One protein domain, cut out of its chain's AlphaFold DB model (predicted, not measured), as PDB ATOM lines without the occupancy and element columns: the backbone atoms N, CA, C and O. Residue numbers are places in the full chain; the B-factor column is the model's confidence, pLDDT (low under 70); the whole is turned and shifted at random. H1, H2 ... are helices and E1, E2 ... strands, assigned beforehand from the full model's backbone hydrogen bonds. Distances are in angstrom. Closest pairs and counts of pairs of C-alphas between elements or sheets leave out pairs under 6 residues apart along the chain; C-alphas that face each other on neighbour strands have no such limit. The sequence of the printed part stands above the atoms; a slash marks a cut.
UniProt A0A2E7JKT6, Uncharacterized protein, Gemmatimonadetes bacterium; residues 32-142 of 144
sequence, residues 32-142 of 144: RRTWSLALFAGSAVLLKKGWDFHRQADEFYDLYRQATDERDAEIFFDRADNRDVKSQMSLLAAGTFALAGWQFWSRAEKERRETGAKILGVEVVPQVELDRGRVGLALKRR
ATOM      1  N   ARG A  32      40.780  47.521  25.889       79.56
ATOM      2  CA  ARG A  32      40.316  47.386  24.491       79.56
ATOM      3  C   ARG A  32      40.965  48.392  23.539       79.56
ATOM      4  O   ARG A  32      41.259  48.042  22.393       79.56
ATOM      5  N   ARG A  33      41.225  49.624  23.991       81.56
ATOM      6  CA  ARG A  33      41.954  50.623  23.189       81.56
ATOM      7  C   ARG A  33      43.404  50.223  22.981       81.56
ATOM      8  O   ARG A  33      43.886  50.309  21.856       81.56
ATOM      9  N   THR A  34      44.064  49.737  24.029       88.25
ATOM     10  CA  THR A  34      45.441  49.239  23.943       88.25
ATOM     11  C   THR A  34      45.548  48.096  22.938       88.25
ATOM     12  O   THR A  34      46.417  48.125  22.072       88.25
ATOM     13  N   TRP A  35      44.610  47.144  22.968       89.81
ATOM     14  CA  TRP A  35      44.551  46.061  21.983       89.81
ATOM     15  C   TRP A  35      44.267  46.553  20.562       89.81
ATOM     16  O   TRP A  35      44.904  46.085  19.622       89.81
ATOM     17  N   SER A  36      43.370  47.528  20.392       89.81
ATOM     18  CA  SER A  36      43.096  48.128  19.077       89.81
ATOM     19  C   SER A  36      44.353  48.778  18.494       89.81
ATOM     20  O   SER A  36      44.703  48.537  17.342       89.81
ATOM     21  N   LEU A  37      45.073  49.557  19.308       94.00
ATOM     22  CA  LEU A  37      46.330  50.194  18.912       94.00
ATOM     23  C   LEU A  37      47.422  49.164  18.616       94.00
ATOM     24  O   LEU A  37      48.136  49.318  17.630       94.00
ATOM     25  N   ALA A  38      47.526  48.097  19.411       95.00
ATOM     26  CA  ALA A  38      48.469  47.010  19.162       95.00
ATOM     27  C   ALA A  38      48.182  46.297  17.831       95.00
ATOM     28  O   ALA A  38      49.107  46.025  17.070       95.00
ATOM     29  N   LEU A  39      46.907  46.051  17.514       95.06
ATOM     30  CA  LEU A  39      46.489  45.458  16.242       95.06
ATOM     31  C   LEU A  39      46.809  46.375  15.056       95.06
ATOM     32  O   LEU A  39      47.370  45.911  14.065       95.06
ATOM     33  N   PHE A  40      46.536  47.679  15.163       96.75
ATOM     34  CA  PHE A  40      46.914  48.639  14.123       96.75
ATOM     35  C   PHE A  40      48.432  48.760  13.959       96.75
ATOM     36  O   PHE A  40      48.926  48.773  12.833       96.75
ATOM     37  N   ALA A  41      49.186  48.792  15.058       96.38
ATOM     38  CA  ALA A  41      50.645  48.825  15.017       96.38
ATOM     39  C   ALA A  41      51.213  47.553  14.367       96.38
ATOM     40  O   ALA A  41      52.064  47.635  13.481       96.38
ATOM     41  N   GLY A  42      50.699  46.380  14.748       96.88
ATOM     42  CA  GLY A  42      51.057  45.103  14.134       96.88
ATOM     43  C   GLY A  42      50.722  45.068  12.643       96.88
ATOM     44  O   GLY A  42      51.555  44.658  11.838       96.88
ATOM     45  N   SER A  43      49.548  45.576  12.263       96.12
ATOM     46  CA  SER A  43      49.142  45.720  10.863       96.12
ATOM     47  C   SER A  43      50.122  46.590  10.070       96.12
ATOM     48  O   SER A  43      50.586  46.165   9.015       96.12
ATOM     49  N   ALA A  44      50.525  47.752  10.594       97.81
ATOM     50  CA  ALA A  44      51.474  48.640   9.921       97.81
ATOM     51  C   ALA A  44      52.851  47.984   9.709       97.81
ATOM     52  O   ALA A  44      53.444  48.103   8.634       97.81
ATOM     53  N   VAL A  45      53.350  47.248  10.709       98.06
ATOM     54  CA  VAL A  45      54.610  46.494  10.600       98.06
ATOM     55  C   VAL A  45      54.509  45.402   9.532       98.06
ATOM     56  O   VAL A  45      55.415  45.264   8.708       98.06
ATOM     57  N   LEU A  46      53.409  44.646   9.520       97.44
ATOM     58  CA  LEU A  46      53.164  43.595   8.532       97.44
ATOM     59  C   LEU A  46      53.003  44.163   7.124       97.44
ATOM     60  O   LEU A  46      53.554  43.601   6.184       97.44
ATOM     61  N   LEU A  47      52.328  45.304   6.980       98.06
ATOM     62  CA  LEU A  47      52.170  45.991   5.702       98.06
ATOM     63  C   LEU A  47      53.534  46.399   5.136       98.06
ATOM     64  O   LEU A  47      53.832  46.125   3.974       98.06
ATOM     65  N   LYS A  48      54.404  46.970   5.981       97.81
ATOM     66  CA  LYS A  48      55.782  47.284   5.594       97.81
ATOM     67  C   LYS A  48      56.550  46.032   5.167       97.81
ATOM     68  O   LYS A  48      57.216  46.055   4.139       97.81
ATOM     69  N   LYS A  49      56.464  44.942   5.936       96.56
ATOM     70  CA  LYS A  49      57.124  43.676   5.583       96.56
ATOM     71  C   LYS A  49      56.591  43.095   4.277       96.56
ATOM     72  O   LYS A  49      57.390  42.637   3.469       96.56
ATOM     73  N   GLY A  50      55.281  43.159   4.051       95.50
ATOM     74  CA  GLY A  50      54.650  42.745   2.802       95.50
ATOM     75  C   GLY A  50      55.198  43.519   1.609       95.50
ATOM     76  O   GLY A  50      55.603  42.909   0.624       95.50
ATOM     77  N   TRP A  51      55.319  44.842   1.736       97.38
ATOM     78  CA  TRP A  51      55.925  45.685   0.707       97.38
ATOM     79  C   TRP A  51      57.407  45.370   0.464       97.38
ATOM     80  O   TRP A  51      57.838  45.233  -0.680       97.38
ATOM     81  N   ASP A  52      58.190  45.219   1.534       98.00
ATOM     82  CA  ASP A  52      59.616  44.900   1.426       98.00
ATOM     83  C   ASP A  52      59.828  43.526   0.751       98.00
ATOM     84  O   ASP A  52      60.751  43.369  -0.047       98.00
ATOM     85  N   PHE A  53      58.972  42.534   1.026       97.56
ATOM     86  CA  PHE A  53      59.010  41.237   0.342       97.56
ATOM     87  C   PHE A  53      58.556  41.311  -1.113       97.56
ATOM     88  O   PHE A  53      59.152  40.632  -1.940       97.56
ATOM     89  N   HIS A  54      57.557  42.140  -1.422       96.94
ATOM     90  CA  HIS A  54      57.100  42.348  -2.794       96.94
ATOM     91  C   HIS A  54      58.239  42.883  -3.668       96.94
ATOM     92  O   HIS A  54      58.569  42.281  -4.681       96.94
ATOM     93  N   ARG A  55      58.945  43.920  -3.197       98.00
ATOM     94  CA  ARG A  55      60.130  44.443  -3.896       98.00
ATOM     95  C   ARG A  55      61.217  43.395  -4.106       98.00
ATOM     96  O   ARG A  55      61.804  43.336  -5.175       98.00
ATOM     97  N   GLN A  56      61.491  42.569  -3.096       96.44
ATOM     98  CA  GLN A  56      62.475  41.491  -3.238       96.44
ATOM     99  C   GLN A  56      62.030  40.439  -4.257       96.44
ATOM    100  O   GLN A  56      62.874  39.874  -4.945       96.44
ATOM    101  N   ALA A  57      60.730  40.146  -4.334       97.25
ATOM    102  CA  ALA A  57      60.191  39.237  -5.337       97.25
ATOM    103  C   ALA A  57      60.408  39.797  -6.748       97.25
ATOM    104  O   ALA A  57      60.928  39.076  -7.596       97.25
ATOM    105  N   ASP A  58      60.120  41.086  -6.955       97.81
ATOM    106  CA  ASP A  58      60.365  41.776  -8.226       97.81
ATOM    107  C   ASP A  58      61.850  41.729  -8.613       97.81
ATOM    108  O   ASP A  58      62.187  41.356  -9.733       97.81
ATOM    109  N   GLU A  59      62.755  42.013  -7.670       97.50
ATOM    110  CA  GLU A  59      64.204  41.950  -7.904       97.50
ATOM    111  C   GLU A  59      64.665  40.547  -8.335       97.50
ATOM    112  O   GLU A  59      65.437  40.408  -9.285       97.50
ATOM    113  N   PHE A  60      64.192  39.486  -7.670       97.31
ATOM    114  CA  PHE A  60      64.528  38.115  -8.073       97.31
ATOM    115  C   PHE A  60      63.899  37.735  -9.410       97.31
ATOM    116  O   PHE A  60      64.523  37.022 -10.194       97.31
ATOM    117  N   TYR A  61      62.697  38.225  -9.696       96.31
ATOM    118  CA  TYR A  61      62.037  37.969 -10.965       96.31
ATOM    119  C   TYR A  61      62.748  38.666 -12.136       96.31
ATOM    120  O   TYR A  61      62.884  38.094 -13.220       96.31
ATOM    121  N   ASP A  62      63.287  39.864 -11.911       97.62
ATOM    122  CA  ASP A  62      64.122  40.562 -12.887       97.62
ATOM    123  C   ASP A  62      65.446  39.828 -13.141       97.62
ATOM    124  O   ASP A  62      65.895  39.766 -14.288       97.62
ATOM    125  N   LEU A  63      66.054  39.230 -12.108       96.50
ATOM    126  CA  LEU A  63      67.240  38.376 -12.260       96.50
ATOM    127  C   LEU A  63      66.920  37.088 -13.022       96.50
ATOM    128  O   LEU A  63      67.675  36.711 -13.914       96.50
ATOM    129  N   TYR A  64      65.780  36.456 -12.734       96.12
ATOM    130  CA  TYR A  64      65.276  35.312 -13.495       96.12
ATOM    131  C   TYR A  64      65.153  35.642 -14.989       96.12
ATOM    132  O   TYR A  64      65.623  34.879 -15.828       96.12
ATOM    133  N   ARG A  65      64.600  36.811 -15.336       95.88
ATOM    134  CA  ARG A  65      64.461  37.261 -16.733       95.88
ATOM    135  C   ARG A  65      65.786  37.508 -17.451       95.88
ATOM    136  O   ARG A  65      65.821  37.470 -18.678       95.88
ATOM    137  N   GLN A  66      66.843  37.810 -16.706       96.62
ATOM    138  CA  GLN A  66      68.178  38.087 -17.238       96.62
ATOM    139  C   GLN A  66      69.086  36.852 -17.232       96.62
ATOM    140  O   GLN A  66      70.163  36.890 -17.829       96.62
ATOM    141  N   ALA A  67      68.681  35.772 -16.561       94.56
ATOM    142  CA  ALA A  67      69.475  34.562 -16.448       94.56
ATOM    143  C   ALA A  67      69.610  33.868 -17.808       94.56
ATOM    144  O   ALA A  67      68.630  33.616 -18.508       94.56
ATOM    145  N   THR A  68      70.849  33.547 -18.175       94.56
ATOM    146  CA  THR A  68      71.175  32.794 -19.393       94.56
ATOM    147  C   THR A  68      71.372  31.304 -19.132       94.56
ATOM    148  O   THR A  68      71.317  30.520 -20.076       94.56
ATOM    149  N   ASP A  69      71.638  30.923 -17.878       95.88
ATOM    150  CA  ASP A  69      71.773  29.531 -17.448       95.88
ATOM    151  C   ASP A  69      70.473  29.031 -16.812       95.88
ATOM    152  O   ASP A  69      69.825  29.741 -16.039       95.88
ATOM    153  N   GLU A  70      70.109  27.789 -17.121       94.44
ATOM    154  CA  GLU A  70      68.855  27.173 -16.679       94.44
ATOM    155  C   GLU A  70      68.825  26.996 -15.156       94.44
ATOM    156  O   GLU A  70      67.806  27.254 -14.515       94.44
ATOM    157  N   ARG A  71      69.969  26.651 -14.550       94.88
ATOM    158  CA  ARG A  71      70.080  26.489 -13.093       94.88
ATOM    159  C   ARG A  71      69.926  27.810 -12.352       94.88
ATOM    160  O   ARG A  71      69.276  27.856 -11.309       94.88
ATOM    161  N   ASP A  72      70.521  28.878 -12.872       94.25
ATOM    162  CA  ASP A  72      70.396  30.205 -12.271       94.25
ATOM    163  C   ASP A  72      68.958  30.724 -12.394       94.25
ATOM    164  O   ASP A  72      68.420  31.280 -11.433       94.25
ATOM    165  N   ALA A  73      68.304  30.478 -13.534       95.50
ATOM    166  CA  ALA A  73      66.902  30.820 -13.736       95.50
ATOM    167  C   ALA A  73      65.991  30.123 -12.709       95.50
ATOM    168  O   ALA A  73      65.190  30.792 -12.057       95.50
ATOM    169  N   GLU A  74      66.150  28.814 -12.504       97.12
ATOM    170  CA  GLU A  74      65.376  28.057 -11.508       97.12
ATOM    171  C   GLU A  74      65.574  28.618 -10.090       97.12
ATOM    172  O   GLU A  74      64.608  28.913  -9.386       97.12
ATOM    173  N   ILE A  75      66.824  28.897  -9.698       97.00
ATOM    174  CA  ILE A  75      67.137  29.467  -8.379       97.00
ATOM    175  C   ILE A  75      66.483  30.841  -8.184       97.00
ATOM    176  O   ILE A  75      65.987  31.140  -7.091       97.00
ATOM    177  N   PHE A  76      66.520  31.715  -9.191       97.44
ATOM    178  CA  PHE A  76      65.907  33.038  -9.089       97.44
ATOM    179  C   PHE A  76      64.384  32.966  -9.076       97.44
ATOM    180  O   PHE A  76      63.763  33.679  -8.286       97.44
ATOM    181  N   PHE A  77      63.794  32.075  -9.871       96.62
ATOM    182  CA  PHE A  77      62.356  31.843  -9.876       96.62
ATOM    183  C   PHE A  77      61.855  31.367  -8.505       96.62
ATOM    184  O   PHE A  77      60.975  32.002  -7.926       96.62
ATOM    185  N   ASP A  78      62.488  30.347  -7.920       97.81
ATOM    186  CA  ASP A  78      62.127  29.828  -6.592       97.81
ATOM    187  C   ASP A  78      62.236  30.900  -5.499       97.81
ATOM    188  O   ASP A  78      61.442  30.966  -4.551       97.81
ATOM    189  N   ARG A  79      63.246  31.772  -5.604       96.94
ATOM    190  CA  ARG A  79      63.411  32.894  -4.674       96.94
ATOM    191  C   ARG A  79      62.336  33.952  -4.866       96.94
ATOM    192  O   ARG A  79      61.850  34.458  -3.852       96.94
ATOM    193  N   ALA A  80      61.981  34.282  -6.105       96.94
ATOM    194  CA  ALA A  80      60.912  35.223  -6.409       96.94
ATOM    195  C   ALA A  80      59.580  34.717  -5.840       96.94
ATOM    196  O   ALA A  80      58.957  35.424  -5.049       96.94
ATOM    197  N   ASP A  81      59.221  33.464  -6.124       97.44
ATOM    198  CA  ASP A  81      57.978  32.837  -5.661       97.44
ATOM    199  C   ASP A  81      57.880  32.814  -4.126       97.44
ATOM    200  O   ASP A  81      56.923  33.309  -3.529       97.44
ATOM    201  N   ASN A  82      58.940  32.374  -3.441       97.69
ATOM    202  CA  ASN A  82      58.973  32.361  -1.976       97.69
ATOM    203  C   ASN A  82      58.824  33.766  -1.361       97.69
ATOM    204  O   ASN A  82      58.262  33.923  -0.271       97.69
ATOM    205  N   ARG A  83      59.365  34.810  -2.005       96.88
ATOM    206  CA  ARG A  83      59.208  36.197  -1.533       96.88
ATOM    207  C   ARG A  83      57.817  36.735  -1.827       96.88
ATOM    208  O   ARG A  83      57.258  37.389  -0.946       96.88
ATOM    209  N   ASP A  84      57.245  36.401  -2.974       97.19
ATOM    210  CA  ASP A  84      55.890  36.801  -3.332       97.19
ATOM    211  C   ASP A  84      54.860  36.190  -2.373       97.19
ATOM    212  O   ASP A  84      54.083  36.914  -1.751       97.19
ATOM    213  N   VAL A  85      54.952  34.886  -2.092       97.56
ATOM    214  CA  VAL A  85      54.085  34.218  -1.106       97.56
ATOM    215  C   VAL A  85      54.194  34.882   0.272       97.56
ATOM    216  O   VAL A  85      53.183  35.137   0.934       97.56
ATOM    217  N   LYS A  86      55.407  35.232   0.720       96.75
ATOM    218  CA  LYS A  86      55.600  35.966   1.985       96.75
ATOM    219  C   LYS A  86      54.988  37.361   1.947       96.75
ATOM    220  O   LYS A  86      54.473  37.810   2.976       96.75
ATOM    221  N   SER A  87      55.042  38.039   0.803       96.50
ATOM    222  CA  SER A  87      54.380  39.325   0.608       96.50
ATOM    223  C   SER A  87      52.868  39.184   0.759       96.50
ATOM    224  O   SER A  87      52.290  39.820   1.643       96.50
ATOM    225  N   GLN A  88      52.251  38.280  -0.005       97.50
ATOM    226  CA  GLN A  88      50.808  38.039   0.015       97.50
ATOM    227  C   GLN A  88      50.311  37.694   1.423       97.50
ATOM    228  O   GLN A  88      49.361  38.300   1.919       97.50
ATOM    229  N   MET A  89      51.000  36.782   2.115       97.94
ATOM    230  CA  MET A  89      50.643  36.394   3.482       97.94
ATOM    231  C   MET A  89      50.795  37.551   4.473       97.94
ATOM    232  O   MET A  89      49.951  37.724   5.351       97.94
ATOM    233  N   SER A  90      51.835  38.378   4.327       95.88
ATOM    234  CA  SER A  90      52.033  39.551   5.189       95.88
ATOM    235  C   SER A  90      50.963  40.616   4.951       95.88
ATOM    236  O   SER A  90      50.460  41.190   5.913       95.88
ATOM    237  N   LEU A  91      50.576  40.859   3.695       95.44
ATOM    238  CA  LEU A  91      49.503  41.792   3.340       95.44
ATOM    239  C   LEU A  91      48.139  41.303   3.846       95.44
ATOM    240  O   LEU A  91      47.384  42.084   4.425       95.44
ATOM    241  N   LEU A  92      47.843  40.007   3.708       98.00
ATOM    242  CA  LEU A  92      46.633  39.398   4.267       98.00
ATOM    243  C   LEU A  92      46.603  39.505   5.796       98.00
ATOM    244  O   LEU A  92      45.603  39.936   6.376       98.00
ATOM    245  N   ALA A  93      47.708  39.174   6.465       96.81
ATOM    246  CA  ALA A  93      47.821  39.311   7.913       96.81
ATOM    247  C   ALA A  93      47.676  40.780   8.353       96.81
ATOM    248  O   ALA A  93      46.953  41.078   9.302       96.81
ATOM    249  N   ALA A  94      48.273  41.723   7.619       97.06
ATOM    250  CA  ALA A  94      48.101  43.149   7.872       97.06
ATOM    251  C   ALA A  94      46.629  43.571   7.752       97.06
ATOM    252  O   ALA A  94      46.112  44.248   8.644       97.06
ATOM    253  N   GLY A  95      45.939  43.139   6.694       96.81
ATOM    254  CA  GLY A  95      44.524  43.429   6.470       96.81
ATOM    255  C   GLY A  95      43.627  42.876   7.576       96.81
ATOM    256  O   GLY A  95      42.791  43.597   8.117       96.81
ATOM    257  N   THR A  96      43.842  41.623   7.981       97.69
ATOM    258  CA  THR A  96      43.076  41.009   9.079       97.69
ATOM    259  C   THR A  96      43.300  41.729  10.409       97.69
ATOM    260  O   THR A  96      42.335  41.987  11.128       97.69
ATOM    261  N   PHE A  97      44.535  42.138  10.714       96.12
ATOM    262  CA  PHE A  97      44.842  42.896  11.929       96.12
ATOM    263  C   PHE A  97      44.216  44.293  11.906       96.12
ATOM    264  O   PHE A  97      43.669  44.728  12.918       96.12
ATOM    265  N   ALA A  98      44.227  44.977  10.759       95.50
ATOM    266  CA  ALA A  98      43.571  46.274  10.607       95.50
ATOM    267  C   ALA A  98      42.053  46.169  10.816       95.50
ATOM    268  O   ALA A  98      41.475  46.965  11.556       95.50
ATOM    269  N   LEU A  99      41.411  45.165  10.209       95.94
ATOM    270  CA  LEU A  99      39.972  44.932  10.358       95.94
ATOM    271  C   LEU A  99      39.601  44.570  11.800       95.94
ATOM    272  O   LEU A  99      38.635  45.112  12.340       95.94
ATOM    273  N   ALA A 100      40.390  43.713  12.451       92.56
ATOM    274  CA  ALA A 100      40.199  43.381  13.858       92.56
ATOM    275  C   ALA A 100      40.368  44.624  14.749       92.56
ATOM    276  O   ALA A 100      39.504  44.910  15.579       92.56
ATOM    277  N   GLY A 101      41.431  45.410  14.538       92.00
ATOM    278  CA  GLY A 101      41.671  46.662  15.259       92.00
ATOM    279  C   GLY A 101      40.514  47.649  15.105       92.00
ATOM    280  O   GLY A 101      40.050  48.220  16.092       92.00
ATOM    281  N   TRP A 102      39.970  47.777  13.893       92.88
ATOM    282  CA  TRP A 102      38.803  48.616  13.613       92.88
ATOM    283  C   TRP A 102      37.537  48.134  14.329       92.88
ATOM    284  O   TRP A 102      36.789  48.934  14.903       92.88
ATOM    285  N   GLN A 103      37.293  46.825  14.345       91.00
ATOM    286  CA  GLN A 103      36.152  46.244  15.047       91.00
ATOM    287  C   GLN A 103      36.233  46.482  16.561       91.00
ATOM    288  O   GLN A 103      35.222  46.802  17.190       91.00
ATOM    289  N   PHE A 104      37.421  46.355  17.157       87.81
ATOM    290  CA  PHE A 104      37.620  46.653  18.576       87.81
ATOM    291  C   PHE A 104      37.472  48.147  18.879       87.81
ATOM    292  O   PHE A 104      36.784  48.509  19.838       87.81
ATOM    293  N   TRP A 105      38.037  49.012  18.035       88.00
ATOM    294  CA  TRP A 105      37.952  50.463  18.190       88.00
ATOM    295  C   TRP A 105      36.508  50.975  18.113       88.00
ATOM    296  O   TRP A 105      36.042  51.678  19.009       88.00
ATOM    297  N   SER A 106      35.769  50.575  17.074       88.44
ATOM    298  CA  SER A 106      34.382  51.008  16.846       88.44
ATOM    299  C   SER A 106      33.426  50.571  17.959       88.44
ATOM    300  O   SER A 106      32.550  51.338  18.365       88.44
ATOM    301  N   ARG A 107      33.613  49.366  18.515       83.75
ATOM    302  CA  ARG A 107      32.854  48.895  19.685       83.75
ATOM    303  C   ARG A 107      33.144  49.732  20.930       83.75
ATOM    304  O   ARG A 107      32.202  50.149  21.599       83.75
ATOM    305  N   ALA A 108      34.417  50.030  21.201       78.00
ATOM    306  CA  ALA A 108      34.804  50.876  22.331       78.00
ATOM    307  C   ALA A 108      34.250  52.308  22.203       78.00
ATOM    308  O   ALA A 108      33.895  52.940  23.200       78.00
ATOM    309  N   GLU A 109      34.149  52.833  20.981       79.12
ATOM    310  CA  GLU A 109      33.560  54.150  20.739       79.12
ATOM    311  C   GLU A 109      32.046  54.162  20.986       79.12
ATOM    312  O   GLU A 109      31.531  55.101  21.601       79.12
ATOM    313  N   LYS A 110      31.337  53.106  20.568       80.06
ATOM    314  CA  LYS A 110      29.897  52.952  20.813       80.06
ATOM    315  C   LYS A 110      29.582  52.916  22.310       80.06
ATOM    316  O   LYS A 110      28.745  53.694  22.763       80.06
ATOM    317  N   GLU A 111      30.311  52.107  23.078       75.44
ATOM    318  CA  GLU A 111      30.160  52.036  24.539       75.44
ATOM    319  C   GLU A 111      30.409  53.401  25.194       75.44
ATOM    320  O   GLU A 111      29.629  53.842  26.032       75.44
ATOM    321  N   ARG A 112      31.433  54.147  24.754       69.44
ATOM    322  CA  ARG A 112      31.710  55.483  25.301       69.44
ATOM    323  C   ARG A 112      30.578  56.479  25.039       69.44
ATOM    324  O   ARG A 112      30.293  57.309  25.902       69.44
ATOM    325  N   ARG A 113      29.954  56.435  23.856       71.25
ATOM    326  CA  ARG A 113      28.810  57.300  23.520       71.25
ATOM    327  C   ARG A 113      27.594  56.966  24.385       71.25
ATOM    328  O   ARG A 113      26.938  57.882  24.868       71.25
ATOM    329  N   GLU A 114      27.341  55.683  24.630       67.69
ATOM    330  CA  GLU A 114      26.253  55.215  25.499       67.69
ATOM    331  C   GLU A 114      26.486  55.592  26.974       67.69
ATOM    332  O   GLU A 114      25.579  56.112  27.627       67.69
ATOM    333  N   THR A 115      27.706  55.428  27.496       64.62
ATOM    334  CA  THR A 115      28.052  55.841  28.867       64.62
ATOM    335  C   THR A 115      28.027  57.364  29.025       64.62
ATOM    336  O   THR A 115      27.493  57.871  30.008       64.62
ATOM    337  N   GLY A 116      28.532  58.118  28.042       59.66
ATOM    338  CA  GLY A 116      28.464  59.583  28.045       59.66
ATOM    339  C   GLY A 116      27.027  60.116  28.027       59.66
ATOM    340  O   GLY A 116      26.724  61.081  28.727       59.66
ATOM    341  N   ALA A 117      26.127  59.458  27.292       58.97
ATOM    342  CA  ALA A 117      24.700  59.774  27.294       58.97
ATOM    343  C   ALA A 117      24.051  59.496  28.667       58.97
ATOM    344  O   ALA A 117      23.331  60.348  29.194       58.97
ATOM    345  N   LYS A 118      24.387  58.363  29.305       57.34
ATOM    346  CA  LYS A 118      23.922  58.021  30.663       57.34
ATOM    347  C   LYS A 118      24.398  59.014  31.731       57.34
ATOM    348  O   LYS A 118      23.585  59.435  32.548       57.34
ATOM    349  N   ILE A 119      25.671  59.428  31.713       58.88
ATOM    350  CA  ILE A 119      26.232  60.386  32.693       58.88
ATOM    351  C   ILE A 119      25.550  61.761  32.592       58.88
ATOM    352  O   ILE A 119      25.362  62.436  33.599       58.88
ATOM    353  N   LEU A 120      25.123  62.171  31.394       59.66
ATOM    354  CA  LEU A 120      24.401  63.429  31.180       59.66
ATOM    355  C   LEU A 120      22.901  63.353  31.535       59.66
ATOM    356  O   LEU A 120      22.185  64.338  31.345       59.66
ATOM    357  N   GLY A 121      22.403  62.213  32.036       50.41
ATOM    358  CA  GLY A 121      20.978  62.005  32.333       50.41
ATOM    359  C   GLY A 121      20.091  62.000  31.081       50.41
ATOM    360  O   GLY A 121      18.881  62.228  31.160       50.41
ATOM    361  N   VAL A 122      20.698  61.780  29.913       53.84
ATOM    362  CA  VAL A 122      20.037  61.785  28.613       53.84
ATOM    363  C   VAL A 122      20.046  60.362  28.076       53.84
ATOM    364  O   VAL A 122      21.003  59.908  27.454       53.84
ATOM    365  N   GLU A 123      18.956  59.641  28.298       49.41
ATOM    366  CA  GLU A 123      18.754  58.345  27.664       49.41
ATOM    367  C   GLU A 123      18.276  58.587  26.223       49.41
ATOM    368  O   GLU A 123      17.108  58.892  25.971       49.41
ATOM    369  N   VAL A 124      19.204  58.530  25.263       52.28
ATOM    370  CA  VAL A 124      18.864  58.585  23.836       52.28
ATOM    371  C   VAL A 124      18.348  57.207  23.438       52.28
ATOM    372  O   VAL A 124      19.133  56.300  23.174       52.28
ATOM    373  N   VAL A 125      17.026  57.042  23.416       52.50
ATOM    374  CA  VAL A 125      16.377  55.830  22.903       52.50
ATOM    375  C   VAL A 125      16.165  56.018  21.399       52.50
ATOM    376  O   VAL A 125      15.323  56.834  21.014       52.50
ATOM    377  N   PRO A 126      16.900  55.313  20.519       46.09
ATOM    378  CA  PRO A 126      16.614  55.356  19.093       46.09
ATOM    379  C   PRO A 126      15.309  54.592  18.831       46.09
ATOM    380  O   PRO A 126      15.306  53.370  18.707       46.09
ATOM    381  N   GLN A 127      14.181  55.304  18.764       48.00
ATOM    382  CA  GLN A 127      12.952  54.747  18.204       48.00
ATOM    383  C   GLN A 127      12.996  54.890  16.685       48.00
ATOM    384  O   GLN A 127      12.909  55.988  16.139       48.00
ATOM    385  N   VAL A 128      13.141  53.760  16.000       45.91
ATOM    386  CA  VAL A 128      12.948  53.685  14.553       45.91
ATOM    387  C   VAL A 128      11.456  53.451  14.313       45.91
ATOM    388  O   VAL A 128      11.005  52.311  14.247       45.91
ATOM    389  N   GLU A 129      10.669  54.524  14.234       46.19
ATOM    390  CA  GLU A 129       9.300  54.434  13.715       46.19
ATOM    391  C   GLU A 129       9.366  54.234  12.195       46.19
ATOM    392  O   GLU A 129       9.597  55.161  11.419       46.19
ATOM    393  N   LEU A 130       9.190  52.983  11.771       48.66
ATOM    394  CA  LEU A 130       9.272  52.542  10.375       48.66
ATOM    395  C   LEU A 130       8.106  53.005   9.484       48.66
ATOM    396  O   LEU A 130       8.089  52.664   8.307       48.66
ATOM    397  N   ASP A 131       7.160  53.802   9.986       44.44
ATOM    398  CA  ASP A 131       5.897  54.028   9.272       44.44
ATOM    399  C   ASP A 131       5.885  55.258   8.338       44.44
ATOM    400  O   ASP A 131       4.971  55.419   7.536       44.44
ATOM    401  N   ARG A 132       6.894  56.152   8.376       46.59
ATOM    402  CA  ARG A 132       6.890  57.383   7.538       46.59
ATOM    403  C   ARG A 132       8.242  57.903   7.037       46.59
ATOM    404  O   ARG A 132       8.333  59.061   6.627       46.59
ATOM    405  N   GLY A 133       9.300  57.093   7.050       47.47
ATOM    406  CA  GLY A 133      10.589  57.492   6.458       47.47
ATOM    407  C   GLY A 133      11.252  58.712   7.116       47.47
ATOM    408  O   GLY A 133      12.053  59.394   6.480       47.47
ATOM    409  N   ARG A 134      10.938  59.009   8.386       44.88
ATOM    410  CA  ARG A 134      11.637  60.032   9.175       44.88
ATOM    411  C   ARG A 134      12.389  59.362  10.310       44.88
ATOM    412  O   ARG A 134      11.782  58.794  11.208       44.88
ATOM    413  N   VAL A 135      13.712  59.461  10.276       50.75
ATOM    414  CA  VAL A 135      14.565  59.092  11.409       50.75
ATOM    415  C   VAL A 135      14.559  60.274  12.378       50.75
ATOM    416  O   VAL A 135      15.080  61.339  12.055       50.75
ATOM    417  N   GLY A 136      13.919  60.115  13.536       49.41
ATOM    418  CA  GLY A 136      13.881  61.120  14.598       49.41
ATOM    419  C   GLY A 136      14.705  60.690  15.810       49.41
ATOM    420  O   GLY A 136      14.690  59.523  16.191       49.41
ATOM    421  N   LEU A 137      15.417  61.631  16.432       45.66
ATOM    422  CA  LEU A 137      16.065  61.436  17.731       45.66
ATOM    423  C   LEU A 137      15.182  62.072  18.811       45.66
ATOM    424  O   LEU A 137      15.045  63.293  18.854       45.66
ATOM    425  N   ALA A 138      14.583  61.258  19.681       50.28
ATOM    426  CA  ALA A 138      13.843  61.747  20.840       50.28
ATOM    427  C   ALA A 138      14.783  61.843  22.055       50.28
ATOM    428  O   ALA A 138      15.274  60.837  22.562       50.28
ATOM    429  N   LEU A 139      15.036  63.066  22.527       43.31
ATOM    430  CA  LEU A 139      15.777  63.325  23.764       43.31
ATOM    431  C   LEU A 139      14.807  63.304  24.948       43.31
ATOM    432  O   LEU A 139      14.063  64.261  25.159       43.31
ATOM    433  N   LYS A 140      14.811  62.227  25.741       44.69
ATOM    434  CA  LYS A 140      14.015  62.152  26.973       44.69
ATOM    435  C   LYS A 140      14.907  62.479  28.171       44.69
ATOM    436  O   LYS A 140      15.730  61.671  28.583       44.69
ATOM    437  N   ARG A 141      14.752  63.684  28.723       41.50
ATOM    438  CA  ARG A 141      15.448  64.120  29.943       41.50
ATOM    439  C   ARG A 141      14.608  63.699  31.151       41.50
ATOM    440  O   ARG A 141      13.481  64.172  31.293       41.50
ATOM    441  N   ARG A 142      15.104  62.788  31.995       47.97
ATOM    442  CA  ARG A 142      14.456  62.477  33.282       47.97
ATOM    443  C   ARG A 142      14.955  63.471  34.330       47.97
ATOM    444  O   ARG A 142      16.148  63.521  34.598       47.97
TER     445      ARG A 142
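Overview. This is residues 32 to 142 of the 144 residues of an uncharacterized protein of Gemmatimonadetes bacterium (UniProt A0A2E7JKT6). You are looking at a long, thin helical hairpin: H1 and H2 lie side by side, and the longer H2 makes the long axis, its last part running on past the beginning of H1. At that far end of H2 sits a small, loose head, the two short strands E1 and E2 joined by a long loop, of which residues 129 to 134 stick out. The printed part has 111 residues with two named helices and two named strands, in the order H1, H2, E1, E2; the sheet has the order E1 - E2 and is antiparallel, and the class is mostly helix. The whole is extended, with a radius of gyration of the C-alphas of 25.4 A, and its C-alphas span 83 by 36 by 12 A.

Arrangement. Start with H1, residues 32 to 66, and H2, residues 70 to 119, which form a helical hairpin and touch, with 83 pairs of C-alphas within 8 A. Look at their closest C-alphas, those of Gly 50 and Ser 87, 4.1 A apart. The two helices run opposite ways at a shallow tilt of 18 degrees. In H1 and H2 every O i to N i+4 pair is within hydrogen-bond range. Go on to E1, residues 122 to 125; the closest C-alphas of H2 and E1 are those of Ala 117 and Glu 123, 6.1 A apart. E1 and E2, residues 138 to 141, form a hairpin of antiparallel neighbours, with 147 degrees between their directions. C-alphas 122 and 141 face each other at 5.3 A, and 124 and 139 at 5.7 A, but no backbone N and O across this pair are within hydrogen-bond range. H1 is apart from E1 and from E2, and H2 is apart from E2.

Along the chain. Find C-alpha 32 at (40.316, 47.386, 24.491); from there H1 runs 51.0 A to C-alpha 66 at (68.178, 38.087, -17.238). H2 begins at C-alpha 70 and runs 73.2 A to C-alpha 119 at (26.232, 60.386, 32.693). E1, from Val 122 to Val 125, and E2, from Ala 138 to Arg 141, have four residues each; E2 ends at C-alpha 141, at (15.448, 64.120, 29.943).

Size, cuts and confidence. The two C-alphas farthest apart are those of Asp 69 and Arg 142, 83.3 A. The printed part has no cut. The links H1 to H2 and H2 to E1 are tight, while the link E1 to E2, residues 126 to 137, is long; within it residues 129 to 134 stand free. The mean pLDDT of the printed part is 82.6, and confidence is low, under 70, at residue 112 and residues 114 to 142.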